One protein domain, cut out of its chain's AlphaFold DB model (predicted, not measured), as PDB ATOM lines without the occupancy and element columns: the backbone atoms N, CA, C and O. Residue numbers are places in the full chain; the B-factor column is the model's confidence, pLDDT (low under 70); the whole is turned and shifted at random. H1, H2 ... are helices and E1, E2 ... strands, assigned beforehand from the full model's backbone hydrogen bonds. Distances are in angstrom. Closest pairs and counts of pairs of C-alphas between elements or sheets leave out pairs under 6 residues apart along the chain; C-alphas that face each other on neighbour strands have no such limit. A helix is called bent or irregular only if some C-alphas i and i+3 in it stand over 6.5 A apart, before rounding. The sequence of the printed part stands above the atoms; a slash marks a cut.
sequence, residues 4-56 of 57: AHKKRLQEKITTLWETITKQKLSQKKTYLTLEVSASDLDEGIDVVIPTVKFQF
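Overview. This is residues 4 to 56 of the 57 residues of the protein "Uba1 protein" of Symbiodinium sp. KB8 (UniProt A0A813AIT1). A long, narrow hairpin of two short strands, E1 and E2, is drawn out into an arm by the link between them, residues 35 to 51, while two short helices lie off to one side of the strands, H2 nearer to them and H1 farther away, and the link from H2 to E1 makes the other end of the long axis near Gln 27. The assembly is loosely formed, and residues 18 to 23, of which 18 to 21 belong to H2, stick out free. The printed part has 53 residues with two named helices and two named strands, in the order H1, H2, E1, E2; the sheet has the order E1, E2 and is antiparallel. The class is mixed, helices and strands, but under half of the residues, 24 of 53, are in named elements. The whole is loose, with a radius of gyration of the C-alphas of 13.8 A, and elongated, spanning 40 by 26 by 16 A.

Arrangement. E1, residues 31 to 34, and E2, residues 52 to 55, form a hairpin of antiparallel neighbour strands, with 158 degrees between their directions. The C-alphas of Tyr 31 and Gln 55 face each other at 4.3 A, and those of Leu 34 and Val 52 at 5.0 A. N 32 and O 54 are within hydrogen-bond range at 2.8 A, and N 52 and O 34 at 2.9 A. Beyond the named strands, residues 38 to 39 pair with residues 46 to 47, antiparallel. H2, residues 13 to 21, is apart from E2. H1, residues 4 to 10, is apart from both strands. H1 and H2 are close but not clearly touching, with the C-alphas of Arg 8 and Leu 16 closest at 7.2 A. They run opposite ways at a shallow tilt of 33 degrees, only just short of steep. In H2 every O i to N i+4 pair is within hydrogen-bond range; in H1 it is 0 of 3, against 2 of 4 O i to N i+3 pairs.

Along the chain. E1 runs from C-alpha 31 at (384.719, 348.634, 772.704) to C-alpha 34 over 9.6 A, and E2 also measures 9.6 A, ending with C-alpha 55 at (384.638, 344.556, 771.491). H2 measures 11.9 A. H1 begins with C-alpha 4 at (373.713, 352.977, 749.582) and measures 13.0 A; it is irregular, but only just, with C-alphas 4 and 7 being 6.7 A apart.

Size, cuts and confidence. The two C-alphas farthest apart are those of Gln 27 and Glu 43, at 41.2 A. The printed part has no cut. The link from H1 to H2 is tight, that from H2 to E1 is short with 9 residues, and that from E1 to E2 is long with 17. The mean pLDDT of the printed part is 91.9, and no printed residue is under 70.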
ATOM      1  N   ALA A   4     372.382 352.385 749.455       75.56
ATOM      2  CA  ALA A   4     373.713 352.977 749.582       75.56
ATOM      3  C   ALA A   4     374.537 352.390 750.746       75.56
ATOM      4  O   ALA A   4     375.765 352.436 750.712       75.56
ATOM      5  N   HIS A   5     373.891 351.802 751.761       82.44
ATOM      6  CA  HIS A   5     374.572 351.202 752.909       82.44
ATOM      7  C   HIS A   5     375.102 349.788 752.630       82.44
ATOM      8  O   HIS A   5     375.926 349.312 753.404       82.44
ATOM      9  N   LYS A   6     374.722 349.132 751.519       83.00
ATOM     10  CA  LYS A   6     375.208 347.778 751.172       83.00
ATOM     11  C   LYS A   6     376.732 347.676 751.123       83.00
ATOM     12  O   LYS A   6     377.286 346.657 751.515       83.00
ATOM     13  N   LYS A   7     377.408 348.731 750.658       85.00
ATOM     14  CA  LYS A   7     378.876 348.764 750.548       85.00
ATOM     15  C   LYS A   7     379.571 348.625 751.911       85.00
ATOM     16  O   LYS A   7     380.662 348.076 751.972       85.00
ATOM     17  N   ARG A   8     378.893 349.029 752.992       88.38
ATOM     18  CA  ARG A   8     379.409 349.002 754.370       88.38
ATOM     19  C   ARG A   8     379.425 347.608 754.987       88.38
ATOM     20  O   ARG A   8     380.067 347.419 756.010       88.38
ATOM     21  N   LEU A   9     378.734 346.633 754.389       87.31
ATOM     22  CA  LEU A   9     378.652 345.269 754.929       87.31
ATOM     23  C   LEU A   9     380.021 344.577 755.002       87.31
ATOM     24  O   LEU A   9     380.197 343.678 755.815       87.31
ATOM     25  N   GLN A  10     380.975 344.991 754.162       88.44
ATOM     26  CA  GLN A  10     382.339 344.453 754.167       88.44
ATOM     27  C   GLN A  10     383.318 345.280 755.016       88.44
ATOM     28  O   GLN A  10     384.475 344.894 755.170       88.44
ATOM     29  N   GLU A  11     382.891 346.421 755.560       91.00
ATOM     30  CA  GLU A  11     383.755 347.296 756.350       91.00
ATOM     31  C   GLU A  11     383.789 346.856 757.817       91.00
ATOM     32  O   GLU A  11     382.778 346.458 758.400       91.00
ATOM     33  N   LYS A  12     384.956 346.980 758.460       91.94
ATOM     34  CA  LYS A  12     385.046 346.808 759.915       91.94
ATOM     35  C   LYS A  12     384.242 347.910 760.606       91.94
ATOM     36  O   LYS A  12     384.369 349.082 760.253       91.94
ATOM     37  N   ILE A  13     383.491 347.553 761.651       92.56
ATOM     38  CA  ILE A  13     382.667 348.497 762.432       92.56
ATOM     39  C   ILE A  13     383.488 349.688 762.948       92.56
ATOM     40  O   ILE A  13     382.998 350.814 762.944       92.56
ATOM     41  N   THR A  14     384.744 349.468 763.347       93.69
ATOM     42  CA  THR A  14     385.649 350.536 763.801       93.69
ATOM     43  C   THR A  14     385.931 351.556 762.700       93.69
ATOM     44  O   THR A  14     385.733 352.749 762.910       93.69
ATOM     45  N   THR A  15     386.311 351.098 761.507       93.38
ATOM     46  CA  THR A  15     386.564 351.950 760.332       93.38
ATOM     47  C   THR A  15     385.302 352.679 759.884       93.38
ATOM     48  O   THR A  15     385.340 353.867 759.546       93.38
ATOM     49  N   LEU A  16     384.165 351.983 759.924       93.62
ATOM     50  CA  LEU A  16     382.878 352.563 759.581       93.62
ATOM     51  C   LEU A  16     382.497 353.687 760.554       93.62
ATOM     52  O   LEU A  16     382.060 354.757 760.126       93.62
ATOM     53  N   TRP A  17     382.705 353.470 761.856       94.38
ATOM     54  CA  TRP A  17     382.455 354.468 762.892       94.38
ATOM     55  C   TRP A  17     383.293 355.728 762.664       94.38
ATOM     56  O   TRP A  17     382.741 356.827 762.649       94.38
ATOM     57  N   GLU A  18     384.595 355.589 762.406       95.31
ATOM     58  CA  GLU A  18     385.479 356.732 762.130       95.31
ATOM     59  C   GLU A  18     385.046 357.498 760.872       95.31
ATOM     60  O   GLU A  18     385.002 358.728 760.850       95.31
ATOM     61  N   THR A  19     384.654 356.768 759.826       93.38
ATOM     62  CA  THR A  19     384.230 357.345 758.544       93.38
ATOM     63  C   THR A  19     382.926 358.127 758.659       93.38
ATOM     64  O   THR A  19     382.780 359.171 758.017       93.38
ATOM     65  N   ILE A  20     381.970 357.638 759.452       92.50
ATOM     66  CA  ILE A  20     380.678 358.301 759.669       92.50
ATOM     67  C   ILE A  20     380.843 359.496 760.609       92.50
ATOM     68  O   ILE A  20     380.368 360.585 760.297       92.50
ATOM     69  N   THR A  21     381.541 359.309 761.731       94.75
ATOM     70  CA  THR A  21     381.712 360.350 762.758       94.75
ATOM     71  C   THR A  21     382.750 361.404 762.390       94.75
ATOM     72  O   THR A  21     382.794 362.453 763.031       94.75
ATOM     73  N   LYS A  22     383.581 361.134 761.373       96.44
ATOM     74  CA  LYS A  22     384.736 361.953 760.967       96.44
ATOM     75  C   LYS A  22     385.763 362.141 762.088       96.44
ATOM     76  O   LYS A  22     386.530 363.099 762.077       96.44
ATOM     77  N   GLN A  23     385.789 361.219 763.046       94.94
ATOM     78  CA  GLN A  23     386.690 361.231 764.194       94.94
ATOM     79  C   GLN A  23     387.567 359.986 764.181       94.94
ATOM     80  O   GLN A  23     387.127 358.920 763.765       94.94
ATOM     81  N   LYS A  24     388.802 360.107 764.677       94.38
ATOM     82  CA  LYS A  24     389.663 358.941 764.903       94.38
ATOM     83  C   LYS A  24     389.278 358.248 766.203       94.38
ATOM     84  O   LYS A  24     389.059 358.896 767.230       94.38
ATOM     85  N   LEU A  25     389.238 356.926 766.169       92.62
ATOM     86  CA  LEU A  25     388.998 356.101 767.333       92.62
ATOM     87  C   LEU A  25     390.220 356.178 768.256       92.62
ATOM     88  O   LEU A  25     391.363 355.985 767.843       92.62
ATOM     89  N   SER A  26     389.987 356.485 769.530       92.88
ATOM     90  CA  SER A  26     391.071 356.516 770.510       92.88
ATOM     91  C   SER A  26     391.624 355.109 770.736       92.88
ATOM     92  O   SER A  26     390.862 354.194 771.036       92.88
ATOM     93  N   GLN A  27     392.951 354.965 770.710       89.69
ATOM     94  CA  GLN A  27     393.649 353.705 771.010       89.69
ATOM     95  C   GLN A  27     393.388 353.180 772.432       89.69
ATOM     96  O   GLN A  27     393.618 352.010 772.710       89.69
ATOM     97  N   LYS A  28     392.901 354.035 773.345       93.69
ATOM     98  CA  LYS A  28     392.538 353.641 774.714       93.69
ATOM     99  C   LYS A  28     391.170 352.956 774.796       93.69
ATOM    100  O   LYS A  28     390.855 352.355 775.818       93.69
ATOM    101  N   LYS A  29     390.327 353.087 773.765       92.38
ATOM    102  CA  LYS A  29     389.014 352.439 773.736       92.38
ATOM    103  C   LYS A  29     389.173 350.984 773.314       92.38
ATOM    104  O   LYS A  29     389.922 350.681 772.395       92.38
ATOM    105  N   THR A  30     388.420 350.104 773.964       94.50
ATOM    106  CA  THR A  30     388.423 348.654 773.701       94.50
ATOM    107  C   THR A  30     387.078 348.138 773.193       94.50
ATOM    108  O   THR A  30     386.962 346.966 772.834       94.50
ATOM    109  N   TYR A  31     386.050 348.991 773.173       95.62
ATOM    110  CA  TYR A  31     384.719 348.634 772.704       95.62
ATOM    111  C   TYR A  31     383.931 349.847 772.187       95.62
ATOM    112  O   TYR A  31     384.241 350.999 772.506       95.62
ATOM    113  N   LEU A  32     382.880 349.560 771.417       95.56
ATOM    114  CA  LEU A  32     381.782 350.472 771.107       95.56
ATOM    115  C   LEU A  32     380.484 349.950 771.717       95.56
ATOM    116  O   LEU A  32     380.244 348.745 771.774       95.56
ATOM    117  N   THR A  33     379.649 350.885 772.143       96.19
ATOM    118  CA  THR A  33     378.260 350.642 772.521       96.19
ATOM    119  C   THR A  33     377.394 350.908 771.293       96.19
ATOM    120  O   THR A  33     377.524 351.977 770.692       96.19
ATOM    121  N   LEU A  34     376.565 349.947 770.893       95.06
ATOM    122  CA  LEU A  34     375.710 350.032 769.711       95.06
ATOM    123  C   LEU A  34     374.241 349.912 770.121       95.06
ATOM    124  O   LEU A  34     373.846 348.932 770.750       95.06
ATOM    125  N   GLU A  35     373.455 350.898 769.706       95.31
ATOM    126  CA  GLU A  35     371.995 350.865 769.750       95.31
ATOM    127  C   GLU A  35     371.481 350.417 768.384       95.31
ATOM    128  O   GLU A  35     371.943 350.916 767.351       95.31
ATOM    129  N   VAL A  36     370.558 349.457 768.366       93.25
ATOM    130  CA  VAL A  36     370.030 348.881 767.126       93.25
ATOM    131  C   VAL A  36     368.528 348.666 767.231       93.25
ATOM    132  O   VAL A  36     368.011 348.328 768.291       93.25
ATOM    133  N   SER A  37     367.843 348.830 766.104       92.06
ATOM    134  CA  SER A  37     366.467 348.367 765.932       92.06
ATOM    135  C   SER A  37     366.507 346.977 765.312       92.06
ATOM    136  O   SER A  37     367.261 346.750 764.357       92.06
ATOM    137  N   ALA A  38     365.726 346.053 765.860       91.38
ATOM    138  CA  ALA A  38     365.666 344.672 765.416       91.38
ATOM    139  C   ALA A  38     364.211 344.219 765.336       91.38
ATOM    140  O   ALA A  38     363.372 344.657 766.118       91.38
ATOM    141  N   SER A  39     363.939 343.323 764.396       93.75
ATOM    142  CA  SER A  39     362.640 342.675 764.267       93.75
ATOM    143  C   SER A  39     362.761 341.206 764.648       93.75
ATOM    144  O   SER A  39     363.794 340.586 764.380       93.75
ATOM    145  N   ASP A  40     361.708 340.666 765.254       90.88
ATOM    146  CA  ASP A  40     361.562 339.232 765.483       90.88
ATOM    147  C   ASP A  40     361.610 338.459 764.148       90.88
ATOM    148  O   ASP A  40     361.151 338.957 763.116       90.88
ATOM    149  N   LEU A  41     362.218 337.269 764.155       85.62
ATOM    150  CA  LEU A  41     362.443 336.474 762.942       85.62
ATOM    151  C   LEU A  41     361.164 335.831 762.397       85.62
ATOM    152  O   LEU A  41     361.085 335.605 761.189       85.62
ATOM    153  N   ASP A  42     360.197 335.540 763.263       89.50
ATOM    154  CA  ASP A  42     358.972 334.829 762.917       89.50
ATOM    155  C   ASP A  42     357.880 335.815 762.492       89.50
ATOM    156  O   ASP A  42     357.318 335.703 761.401       89.50
ATOM    157  N   GLU A  43     357.608 336.821 763.329       85.88
ATOM    158  CA  GLU A  43     356.487 337.745 763.106       85.88
ATOM    159  C   GLU A  43     356.905 339.081 762.472       85.88
ATOM    160  O   GLU A  43     356.054 339.869 762.056       85.88
ATOM    161  N   GLY A  44     358.211 339.361 762.373       87.38
ATOM    162  CA  GLY A  44     358.720 340.612 761.799       87.38
ATOM    163  C   GLY A  44     358.381 341.860 762.623       87.38
ATOM    164  O   GLY A  44     358.505 342.980 762.123       87.38
ATOM    165  N   ILE A  45     357.944 341.683 763.871       92.50
ATOM    166  CA  ILE A  45     357.555 342.763 764.784       92.50
ATOM    167  C   ILE A  45     358.810 343.424 765.357       92.50
ATOM    168  O   ILE A  45     359.777 342.738 765.679       92.50
ATOM    169  N   ASP A  46     358.804 344.753 765.483       92.56
ATOM    170  CA  ASP A  46     359.892 345.498 766.127       92.56
ATOM    171  C   ASP A  46     359.988 345.138 767.614       92.56
ATOM    172  O   ASP A  46     358.993 345.169 768.342       92.56
ATOM    173  N   VAL A  47     361.189 344.782 768.060       92.50
ATOM    174  CA  VAL A  47     361.443 344.330 769.427       92.50
ATOM    175  C   VAL A  47     362.501 345.186 770.101       92.50
ATOM    176  O   VAL A  47     363.519 345.563 769.517       92.50
ATOM    177  N   VAL A  48     362.277 345.455 771.387       93.38
ATOM    178  CA  VAL A  48     363.268 346.123 772.229       93.38
ATOM    179  C   VAL A  48     364.326 345.107 772.623       93.38
ATOM    180  O   VAL A  48     364.026 344.114 773.288       93.38
ATOM    181  N   ILE A  49     365.571 345.382 772.249       92.31
ATOM    182  CA  ILE A  49     366.714 344.564 772.645       92.31
ATOM    183  C   ILE A  49     367.679 345.358 773.528       92.31
ATOM    184  O   ILE A  49     367.732 346.587 773.440       92.31
ATOM    185  N   PRO A  50     368.471 344.680 774.375       95.31
ATOM    186  CA  PRO A  50     369.526 345.338 775.124       95.31
ATOM    187  C   PRO A  50     370.590 345.940 774.207       95.31
ATOM    188  O   PRO A  50     370.890 345.420 773.130       95.31
ATOM    189  N   THR A  51     371.241 346.985 774.704       95.75
ATOM    190  CA  THR A  51     372.400 347.595 774.065       95.75
ATOM    191  C   THR A  51     373.508 346.575 773.781       95.75
ATOM    192  O   THR A  51     373.889 345.775 774.643       95.75
ATOM    193  N   VAL A  52     374.102 346.646 772.589       95.69
ATOM    194  CA  VAL A  52     375.159 345.723 772.162       95.69
ATOM    195  C   VAL A  52     376.539 346.296 772.476       95.69
ATOM    196  O   VAL A  52     376.884 347.408 772.073       95.69
ATOM    197  N   LYS A  53     377.382 345.509 773.153       96.25
ATOM    198  CA  LYS A  53     378.799 345.831 773.372       96.25
ATOM    199  C   LYS A  53     379.668 345.173 772.300       96.25
ATOM    200  O   LYS A  53     379.931 343.974 772.357       96.25
ATOM    201  N   PHE A  54     380.169 345.961 771.353       95.25
ATOM    202  CA  PHE A  54     381.098 345.503 770.321       95.25
ATOM    203  C   PHE A  54     382.551 345.658 770.780       95.25
ATOM    204  O   PHE A  54     383.053 346.776 770.878       95.25
ATOM    205  N   GLN A  55     383.238 344.552 771.058       95.25
ATOM    206  CA  GLN A  55     384.638 344.556 771.491       95.25
ATOM    207  C   GLN A  55     385.602 344.591 770.295       95.25
ATOM    208  O   GLN A  55     385.431 343.837 769.339       95.25
ATOM    209  N   PHE A  56     386.641 345.431 770.365       90.31
ATOM    210  CA  PHE A  56     387.703 345.483 769.355       90.31
ATOM    211  C   PHE A  56     388.614 344.271 769.565       90.31
ATOM    212  O   PHE A  56     389.388 344.241 770.519       90.31
TER     213      PHE A  56